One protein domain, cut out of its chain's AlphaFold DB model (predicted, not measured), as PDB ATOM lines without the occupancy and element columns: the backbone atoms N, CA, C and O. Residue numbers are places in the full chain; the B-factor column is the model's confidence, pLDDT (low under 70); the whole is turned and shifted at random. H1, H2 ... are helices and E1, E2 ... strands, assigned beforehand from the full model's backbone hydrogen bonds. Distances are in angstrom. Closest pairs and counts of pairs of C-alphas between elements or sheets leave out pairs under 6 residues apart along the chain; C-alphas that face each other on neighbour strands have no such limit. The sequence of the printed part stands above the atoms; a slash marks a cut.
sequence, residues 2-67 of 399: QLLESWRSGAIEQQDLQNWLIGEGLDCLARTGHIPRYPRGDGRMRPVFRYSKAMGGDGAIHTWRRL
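This is residues 2 to 67 of the 399 residues of an uncharacterized protein of Streptomyces olivaceus (UniProt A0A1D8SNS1). One longer helix, H2, runs through the middle of a small elongated domain, with the short helices H1 and H3 packed crosswise on roughly opposite sides of it. A small two-stranded hairpin, E1 and E2, makes one end of the length, and the last stretch, residues 55 to 67, is a tail with no named element that follows H3. The printed part has 66 residues with three named helices and two named strands, in the order H1, H2, E1, E2, H3; the sheet has the order E1 - E2 and is antiparallel, and the class is mostly helix. The whole is compact, with a radius of gyration of the C-alphas of 11.9 A, and its C-alphas span 39 by 21 by 17 A along their three main axes.

The printed part begins with H1, residues 2 to 8, from C-alpha 2 at (124.732, 73.298, 120.259); it is 9.9 A long from first to last C-alpha. After a short link of 8 residues comes H2, residues 17 to 32, the longest helix with 16 residues. It runs 22.1 A from C-alpha 17 at (133.035, 78.665, 106.255) to C-alpha 32 at (113.757, 87.067, 112.959). A tight link of 4 residues joins it to strand E1, residues 37 to 39, 7.0 A long. A tight link of 5 residues joins E1 to strand E2, residues 45 to 47, 6.8 A long. One residue, Val 48, is the tight link to H3, residues 49 to 54, which is 8.5 A long and ends with C-alpha 54 at (125.335, 75.933, 103.536). Residues 55 to 67 follow, with no named element, and the last printed C-alpha, that of Leu 67, is at (114.797, 75.591, 115.384).

H1 touches H2, with 10 pairs of C-alphas within 8 A. Their closest C-alphas are those of Leu 4 and Gly 23, 5.1 A apart. The lines of H1 and H2 stand about perpendicular, at 86 degrees, and their centres are 9.0 A apart. H2 also touches H3, with 8 pairs of C-alphas within 8 A, and it does so with residues 18 to 25 alone. The closest C-alphas of H2 and H3 are those of Gln 18 and Ala 54, 5.6 A apart. H2 and H3 run opposite ways at a steep tilt of 68 degrees, only just short of about perpendicular. H1 and H3 are apart. The neighbour strands E1 and E2 form an antiparallel hairpin, with 147 degrees between their directions. C-alphas 38 and 46 face each other at 5.4 A. In the same hairpin N 38 and O 46 are within hydrogen-bond range at 2.9 A, and so are N 46 and O 38 at 2.9 A. H1 is apart from both strands, H2 is apart from E2, and H3 is apart from E1. In H1, H2 and H3 every O i to N i+4 pair is within hydrogen-bond range.

The two C-alphas farthest apart are those of Ala 11, in the link between H1 and H2, and Asp 42, in the link between E1 and E2, at 39.3 A. The first and last printed C-alphas, those of Gln 2 and Leu 67, are 11.3 A apart. H2 has its centre nearest to the mean of the C-alphas, at 4.0 A, and E1 has its centre farthest from it, at 12.9 A. The C-alphas of residues 55 to 67 lie 7 to 12 A from that mean. The printed part has no cut, and no link between named elements is long. The mean pLDDT of the printed part is 92.3, and no printed residue is under 70.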
ATOM      1  N   GLN A   2     123.276  73.319 120.002       88.00
ATOM      2  CA  GLN A   2     124.732  73.298 120.259       88.00
ATOM      3  C   GLN A   2     125.601  74.049 119.228       88.00
ATOM      4  O   GLN A   2     126.479  74.819 119.607       88.00
ATOM      5  N   LEU A   3     125.342  73.886 117.922       90.62
ATOM      6  CA  LEU A   3     126.089  74.609 116.878       90.62
ATOM      7  C   LEU A   3     125.868  76.133 116.934       90.62
ATOM      8  O   LEU A   3     126.805  76.900 116.747       90.62
ATOM      9  N   LEU A   4     124.635  76.578 117.202       92.62
ATOM     10  CA  LEU A   4     124.307  78.003 117.338       92.62
ATOM     11  C   LEU A   4     124.981  78.601 118.580       92.62
ATOM     12  O   LEU A   4     125.514  79.705 118.517       92.62
ATOM     13  N   GLU A   5     124.980  77.870 119.692       92.75
ATOM     14  CA  GLU A   5     125.662  78.272 120.927       92.75
ATOM     15  C   GLU A   5     127.176  78.366 120.725       92.75
ATOM     16  O   GLU A   5     127.767  79.387 121.064       92.75
ATOM     17  N   SER A   6     127.776  77.365 120.075       92.88
ATOM     18  CA  SER A   6     129.209  77.348 119.742       92.88
ATOM     19  C   SER A   6     129.598  78.501 118.810       92.88
ATOM     20  O   SER A   6     130.657  79.106 118.959       92.88
ATOM     21  N   TRP A   7     128.732  78.849 117.853       95.56
ATOM     22  CA  TRP A   7     128.948  80.012 116.992       95.56
ATOM     23  C   TRP A   7     128.898  81.321 117.791       95.56
ATOM     24  O   TRP A   7     129.790  82.157 117.667       95.56
ATOM     25  N   ARG A   8     127.892  81.484 118.662       94.06
ATOM     26  CA  ARG A   8     127.727  82.677 119.512       94.06
ATOM     27  C   ARG A   8     128.852  82.851 120.529       94.06
ATOM     28  O   ARG A   8     129.177  83.984 120.866       94.06
ATOM     29  N   SER A   9     129.450  81.759 121.002       94.81
ATOM     30  CA  SER A   9     130.606  81.797 121.904       94.81
ATOM     31  C   SER A   9     131.934  82.052 121.183       94.81
ATOM     32  O   SER A   9     132.973  82.084 121.836       94.81
ATOM     33  N   GLY A  10     131.929  82.187 119.851       92.56
ATOM     34  CA  GLY A  10     133.139  82.364 119.048       92.56
ATOM     35  C   GLY A  10     133.975  81.092 118.874       92.56
ATOM     36  O   GLY A  10     135.106  81.183 118.411       92.56
ATOM     37  N   ALA A  11     133.443  79.913 119.215       93.50
ATOM     38  CA  ALA A  11     134.153  78.638 119.067       93.50
ATOM     39  C   ALA A  11     134.206  78.136 117.611       93.50
ATOM     40  O   ALA A  11     134.938  77.197 117.309       93.50
ATOM     41  N   ILE A  12     133.427  78.743 116.710       92.50
ATOM     42  CA  ILE A  12     133.443  78.440 115.275       92.50
ATOM     43  C   ILE A  12     134.203  79.540 114.542       92.50
ATOM     44  O   ILE A  12     133.727  80.670 114.421       92.50
ATOM     45  N   GLU A  13     135.376  79.187 114.024       90.75
ATOM     46  CA  GLU A  13     136.216  80.100 113.255       90.75
ATOM     47  C   GLU A  13     135.672  80.317 111.831       90.75
ATOM     48  O   GLU A  13     135.024  79.447 111.248       90.75
ATOM     49  N   GLN A  14     135.957  81.476 111.228       89.06
ATOM     50  CA  GLN A  14     135.498  81.805 109.865       89.06
ATOM     51  C   GLN A  14     136.119  80.914 108.779       89.06
ATOM     52  O   GLN A  14     135.563  80.798 107.686       89.06
ATOM     53  N   GLN A  15     137.262  80.287 109.069       91.25
ATOM     54  CA  GLN A  15     137.928  79.325 108.195       91.25
ATOM     55  C   GLN A  15     137.049  78.086 107.963       91.25
ATOM     56  O   GLN A  15     137.044  77.542 106.858       91.25
ATOM     57  N   ASP A  16     136.240  77.693 108.954       93.00
ATOM     58  CA  ASP A  16     135.152  76.730 108.777       93.00
ATOM     59  C   ASP A  16     133.919  77.444 108.204       93.00
ATOM     60  O   ASP A  16     132.897  77.661 108.862       93.00
ATOM     61  N   LEU A  17     134.037  77.847 106.936       92.94
ATOM     62  CA  LEU A  17     133.035  78.665 106.255       92.94
ATOM     63  C   LEU A  17     131.639  78.023 106.285       92.94
ATOM     64  O   LEU A  17     130.637  78.733 106.357       92.94
ATOM     65  N   GLN A  18     131.548  76.692 106.224       93.88
ATOM     66  CA  GLN A  18     130.261  76.004 106.231       93.88
ATOM     67  C   GLN A  18     129.568  76.140 107.588       93.88
ATOM     68  O   GLN A  18     128.427  76.609 107.633       93.88
ATOM     69  N   ASN A  19     130.233  75.770 108.686       94.25
ATOM     70  CA  ASN A  19     129.630  75.872 110.014       94.25
ATOM     71  C   ASN A  19     129.446  77.326 110.445       94.25
ATOM     72  O   ASN A  19     128.447  77.643 111.095       94.25
ATOM     73  N   TRP A  20     130.328  78.226 110.006       95.75
ATOM     74  CA  TRP A  20     130.181  79.655 110.240       95.75
ATOM     75  C   TRP A  20     128.912  80.218 109.580       95.75
ATOM     76  O   TRP A  20     128.123  80.893 110.241       95.75
ATOM     77  N   LEU A  21     128.645  79.877 108.311       96.19
ATOM     78  CA  LEU A  21     127.419  80.284 107.604       96.19
ATOM     79  C   LEU A  21     126.151  79.671 108.205       96.19
ATOM     80  O   LEU A  21     125.104  80.323 108.234       96.19
ATOM     81  N   ILE A  22     126.217  78.415 108.655       95.75
ATOM     82  CA  ILE A  22     125.089  77.775 109.338       95.75
ATOM     83  C   ILE A  22     124.820  78.495 110.663       95.75
ATOM     84  O   ILE A  22     123.665  78.813 110.933       95.75
ATOM     85  N   GLY A  23     125.853  78.791 111.455       96.19
ATOM     86  CA  GLY A  23     125.739  79.526 112.713       96.19
ATOM     87  C   GLY A  23     125.144  80.924 112.534       96.19
ATOM     88  O   GLY A  23     124.138  81.239 113.166       96.19
ATOM     89  N   GLU A  24     125.671  81.711 111.592       96.12
ATOM     90  CA  GLU A  24     125.151  83.043 111.242       96.12
ATOM     91  C   GLU A  24     123.683  82.977 110.778       96.12
ATOM     92  O   GLU A  24     122.830  83.765 111.201       96.12
ATOM     93  N   GLY A  25     123.351  81.994 109.936       96.06
ATOM     94  CA  GLY A  25     121.985  81.789 109.469       96.06
ATOM     95  C   GLY A  25     121.026  81.349 110.582       96.06
ATOM     96  O   GLY A  25     119.887  81.816 110.608       96.06
ATOM     97  N   LEU A  26     121.467  80.487 111.506       96.06
ATOM     98  CA  LEU A  26     120.699  80.071 112.685       96.06
ATOM     99  C   LEU A  26     120.505  81.227 113.675       96.06
ATOM    100  O   LEU A  26     119.447  81.314 114.293       96.06
ATOM    101  N   ASP A  27     121.476  82.131 113.807       95.75
ATOM    102  CA  ASP A  27     121.340  83.324 114.643       95.75
ATOM    103  C   ASP A  27     120.306  84.301 114.067       95.75
ATOM    104  O   ASP A  27     119.408  84.762 114.776       95.75
ATOM    105  N   CYS A  28     120.373  84.563 112.758       95.19
ATOM    106  CA  CYS A  28     119.358  85.356 112.067       95.19
ATOM    107  C   CYS A  28     117.970  84.706 112.167       95.19
ATOM    108  O   CYS A  28     116.986  85.405 112.434       95.19
ATOM    109  N   LEU A  29     117.902  83.376 112.035       94.44
ATOM    110  CA  LEU A  29     116.683  82.601 112.240       94.44
ATOM    111  C   LEU A  29     116.128  82.816 113.648       94.44
ATOM    112  O   LEU A  29     114.979  83.219 113.762       94.44
ATOM    113  N   ALA A  30     116.943  82.649 114.691       94.50
ATOM    114  CA  ALA A  30     116.532  82.832 116.082       94.50
ATOM    115  C   ALA A  30     115.986  84.244 116.373       94.50
ATOM    116  O   ALA A  30     115.050  84.385 117.155       94.50
ATOM    117  N   ARG A  31     116.552  85.281 115.739       93.06
ATOM    118  CA  ARG A  31     116.149  86.684 115.945       93.06
ATOM    119  C   ARG A  31     114.956  87.135 115.111       93.06
ATOM    120  O   ARG A  31     114.265  88.061 115.512       93.06
ATOM    121  N   THR A  32     114.739  86.549 113.936       91.00
ATOM    122  CA  THR A  32     113.757  87.067 112.959       91.00
ATOM    123  C   THR A  32     112.691  86.049 112.554       91.00
ATOM    124  O   THR A  32     111.799  86.360 111.765       91.00
ATOM    125  N   GLY A  33     112.813  84.810 113.028       90.94
ATOM    126  CA  GLY A  33     112.025  83.665 112.588       90.94
ATOM    127  C   GLY A  33     112.399  83.146 111.196       90.94
ATOM    128  O   GLY A  33     111.874  82.125 110.759       90.94
ATOM    129  N   HIS A  34     113.349  83.772 110.490       91.81
ATOM    130  CA  HIS A  34     113.796  83.308 109.177       91.81
ATOM    131  C   HIS A  34     115.306  83.435 108.979       91.81
ATOM    132  O   HIS A  34     115.956  84.311 109.531       91.81
ATOM    133  N   ILE A  35     115.869  82.585 108.123       93.88
ATOM    134  CA  ILE A  35     117.243  82.786 107.646       93.88
ATOM    135  C   ILE A  35     117.324  84.053 106.770       93.88
ATOM    136  O   ILE A  35     116.285  84.489 106.251       93.88
ATOM    137  N   PRO A  36     118.527  84.622 106.541       95.06
ATOM    138  CA  PRO A  36     118.687  85.824 105.731       95.06
ATOM    139  C   PRO A  36     117.996  85.678 104.377       95.06
ATOM    140  O   PRO A  36     118.216  84.716 103.635       95.06
ATOM    141  N   ARG A  37     117.123  86.635 104.069       92.19
ATOM    142  CA  ARG A  37     116.216  86.590 102.923       92.19
ATOM    143  C   ARG A  37     116.045  87.971 102.313       92.19
ATOM    144  O   ARG A  37     116.159  88.973 103.009       92.19
ATOM    145  N   TYR A  38     115.733  88.008 101.027       90.88
ATOM    146  CA  TYR A  38     115.500  89.235 100.273       90.88
ATOM    147  C   TYR A  38     114.176  89.147  99.502       90.88
ATOM    148  O   TYR A  38     113.776  88.041  99.114       90.88
ATOM    149  N   PRO A  39     113.469  90.270  99.295       90.31
ATOM    150  CA  PRO A  39     112.254  90.282  98.494       90.31
ATOM    151  C   PRO A  39     112.589  90.083  97.011       90.31
ATOM    152  O   PRO A  39     113.550  90.649  96.486       90.31
ATOM    153  N   ARG A  40     111.788  89.277  96.316       86.81
ATOM    154  CA  ARG A  40     111.748  89.224  94.851       86.81
ATOM    155  C   ARG A  40     110.801  90.287  94.297       86.81
ATOM    156  O   ARG A  40     109.988  90.847  95.025       86.81
ATOM    157  N   GLY A  41     110.863  90.502  92.980       82.38
ATOM    158  CA  GLY A  41     109.951  91.407  92.268       82.38
ATOM    159  C   GLY A  41     108.462  91.038  92.373       82.38
ATOM    160  O   GLY A  41     107.622  91.893  92.142       82.38
ATOM    161  N   ASP A  42     108.130  89.803  92.766       84.31
ATOM    162  CA  ASP A  42     106.762  89.334  93.045       84.31
ATOM    163  C   ASP A  42     106.370  89.448  94.536       84.31
ATOM    164  O   ASP A  42     105.377  88.861  94.968       84.31
ATOM    165  N   GLY A  43     107.178  90.142  95.347       79.44
ATOM    166  CA  GLY A  43     106.983  90.296  96.791       79.44
ATOM    167  C   GLY A  43     107.301  89.043  97.613       79.44
ATOM    168  O   GLY A  43     107.224  89.079  98.841       79.44
ATOM    169  N   ARG A  44     107.685  87.920  96.987       82.69
ATOM    170  CA  ARG A  44     108.048  86.702  97.721       82.69
ATOM    171  C   ARG A  44     109.430  86.846  98.337       82.69
ATOM    172  O   ARG A  44     110.382  87.257  97.677       82.69
ATOM    173  N   MET A  45     109.571  86.419  99.585       87.25
ATOM    174  CA  MET A  45     110.876  86.371 100.235       87.25
ATOM    175  C   MET A  45     111.655  85.138  99.778       87.25
ATOM    176  O   MET A  45     111.143  84.019  99.850       87.25
ATOM    177  N   ARG A  46     112.905  85.327  99.349       88.25
ATOM    178  CA  ARG A  46     113.811  84.235  98.982       88.25
ATOM    179  C   ARG A  46     115.009  84.188  99.926       88.25
ATOM    180  O   ARG A  46     115.614  85.234 100.160       88.25
ATOM    181  N   PRO A  47     115.390  83.003 100.426       92.12
ATOM    182  CA  PRO A  47     116.654  82.833 101.126       92.12
ATOM    183  C   PRO A  47     117.849  83.306 100.300       92.12
ATOM    184  O   PRO A  47     117.935  83.052  99.096       92.12
ATOM    185  N   VAL A  48     118.794  83.971 100.955       95.06
ATOM    186  CA  VAL A  48     120.071  84.335 100.347       95.06
ATOM    187  C   VAL A  48     120.872  83.051 100.080       95.06
ATOM    188  O   VAL A  48     121.085  82.236 100.980       95.06
ATOM    189  N   PHE A  49     121.334  82.880  98.837       94.56
ATOM    190  CA  PHE A  49     121.863  81.611  98.313       94.56
ATOM    191  C   PHE A  49     123.000  80.993  99.140       94.56
ATOM    192  O   PHE A  49     123.027  79.780  99.318       94.56
ATOM    193  N   ARG A  50     123.931  81.799  99.674       95.44
ATOM    194  CA  ARG A  50     125.051  81.279 100.483       95.44
ATOM    195  C   ARG A  50     124.575  80.529 101.732       95.44
ATOM    196  O   ARG A  50     125.140  79.493 102.062       95.44
ATOM    197  N   TYR A  51     123.506  81.007 102.372       95.31
ATOM    198  CA  TYR A  51     122.953  80.384 103.574       95.31
ATOM    199  C   TYR A  51     122.129  79.151 103.231       95.31
ATOM    200  O   TYR A  51     122.313  78.114 103.858       95.31
ATOM    201  N   SER A  52     121.270  79.220 102.206       93.25
ATOM    202  CA  SER A  52     120.506  78.039 101.785       93.25
ATOM    203  C   SER A  52     121.427  76.925 101.286       93.25
ATOM    204  O   SER A  52     121.215  75.766 101.630       93.25
ATOM    205  N   LYS A  53     122.504  77.257 100.563       95.06
ATOM    206  CA  LYS A  53     123.529  76.287 100.153       95.06
ATOM    207  C   LYS A  53     124.221  75.651 101.361       95.06
ATOM    208  O   LYS A  53     124.293  74.428 101.421       95.06
ATOM    209  N   ALA A  54     124.685  76.449 102.327       94.62
ATOM    210  CA  ALA A  54     125.335  75.933 103.536       94.62
ATOM    211  C   ALA A  54     124.395  75.055 104.384       94.62
ATOM    212  O   ALA A  54     124.817  74.053 104.955       94.62
ATOM    213  N   MET A  55     123.101  75.385 104.417       91.88
ATOM    214  CA  MET A  55     122.076  74.608 105.119       91.88
ATOM    215  C   MET A  55     121.527  73.410 104.321       91.88
ATOM    216  O   MET A  55     120.682  72.670 104.835       91.88
ATOM    217  N   GLY A  56     121.999  73.186 103.093       93.44
ATOM    218  CA  GLY A  56     121.604  72.048 102.259       93.44
ATOM    219  C   GLY A  56     120.272  72.209 101.518       93.44
ATOM    220  O   GLY A  56     119.764  71.229 100.987       93.44
ATOM    221  N   GLY A  57     119.699  73.414 101.460       93.25
ATOM    222  CA  GLY A  57     118.491  73.713 100.688       93.25
ATOM    223  C   GLY A  57     117.753  74.973 101.148       93.25
ATOM    224  O   GLY A  57     118.096  75.596 102.152       93.25
ATOM    225  N   ASP A  58     116.711  75.356 100.406       90.00
ATOM    226  CA  ASP A  58     115.802  76.467 100.741       90.00
ATOM    227  C   ASP A  58     114.445  76.002 101.310       90.00
ATOM    228  O   ASP A  58     113.625  76.822 101.728       90.00
ATOM    229  N   GLY A  59     114.221  74.687 101.375       89.94
ATOM    230  CA  GLY A  59     113.032  74.082 101.967       89.94
ATOM    231  C   GLY A  59     112.941  74.271 103.486       89.94
ATOM    232  O   GLY A  59     113.934  74.494 104.180       89.94
ATOM    233  N   ALA A  60     111.729  74.121 104.029       90.44
ATOM    234  CA  ALA A  60     111.451  74.286 105.460       90.44
ATOM    235  C   ALA A  60     112.346  73.412 106.357       90.44
ATOM    236  O   ALA A  60     112.853  73.901 107.362       90.44
ATOM    237  N   ILE A  61     112.580  72.151 105.962       91.69
ATOM    238  CA  ILE A  61     113.418  71.184 106.695       91.69
ATOM    239  C   ILE A  61     114.876  71.646 106.836       91.69
ATOM    240  O   ILE A  61     115.514  71.395 107.852       91.69
ATOM    241  N   HIS A  62     115.383  72.369 105.838       92.56
ATOM    242  CA  HIS A  62     116.745  72.891 105.830       92.56
ATOM    243  C   HIS A  62     116.853  74.244 106.527       92.56
ATOM    244  O   HIS A  62     117.953  74.634 106.894       92.56
ATOM    245  N   THR A  63     115.744  74.957 106.716       92.56
ATOM    246  CA  THR A  63     115.735  76.345 107.187       92.56
ATOM    247  C   THR A  63     115.096  76.447 108.570       92.56
ATOM    248  O   THR A  63     115.721  76.093 109.566       92.56
ATOM    249  N   TRP A  64     113.851  76.913 108.662       92.69
ATOM    250  CA  TRP A  64     113.216  77.243 109.935       92.69
ATOM    251  C   TRP A  64     112.882  76.019 110.803       92.69
ATOM    252  O   TRP A  64     112.914  76.129 112.027       92.69
ATOM    253  N   ARG A  65     112.658  74.830 110.213       94.19
ATOM    254  CA  ARG A  65     112.408  73.590 110.985       94.19
ATOM    255  C   ARG A  65     113.635  73.088 111.748       94.19
ATOM    256  O   ARG A  65     113.523  72.142 112.513       94.19
ATOM    257  N   ARG A  66     114.803  73.715 111.569       92.75
ATOM    258  CA  ARG A  66     115.985  73.439 112.397       92.75
ATOM    259  C   ARG A  66     115.853  73.970 113.829       92.75
ATOM    260  O   ARG A  66     116.571  73.482 114.696       92.75
ATOM    261  N   LEU A  67     115.002  74.977 114.062       94.12
ATOM    262  CA  LEU A  67     114.797  75.591 115.384       94.12
ATOM    263  C   LEU A  67     113.342  75.585 115.858       94.12
ATOM    264  O   LEU A  67     113.114  75.740 117.054       94.12
TER     265      LEU A  67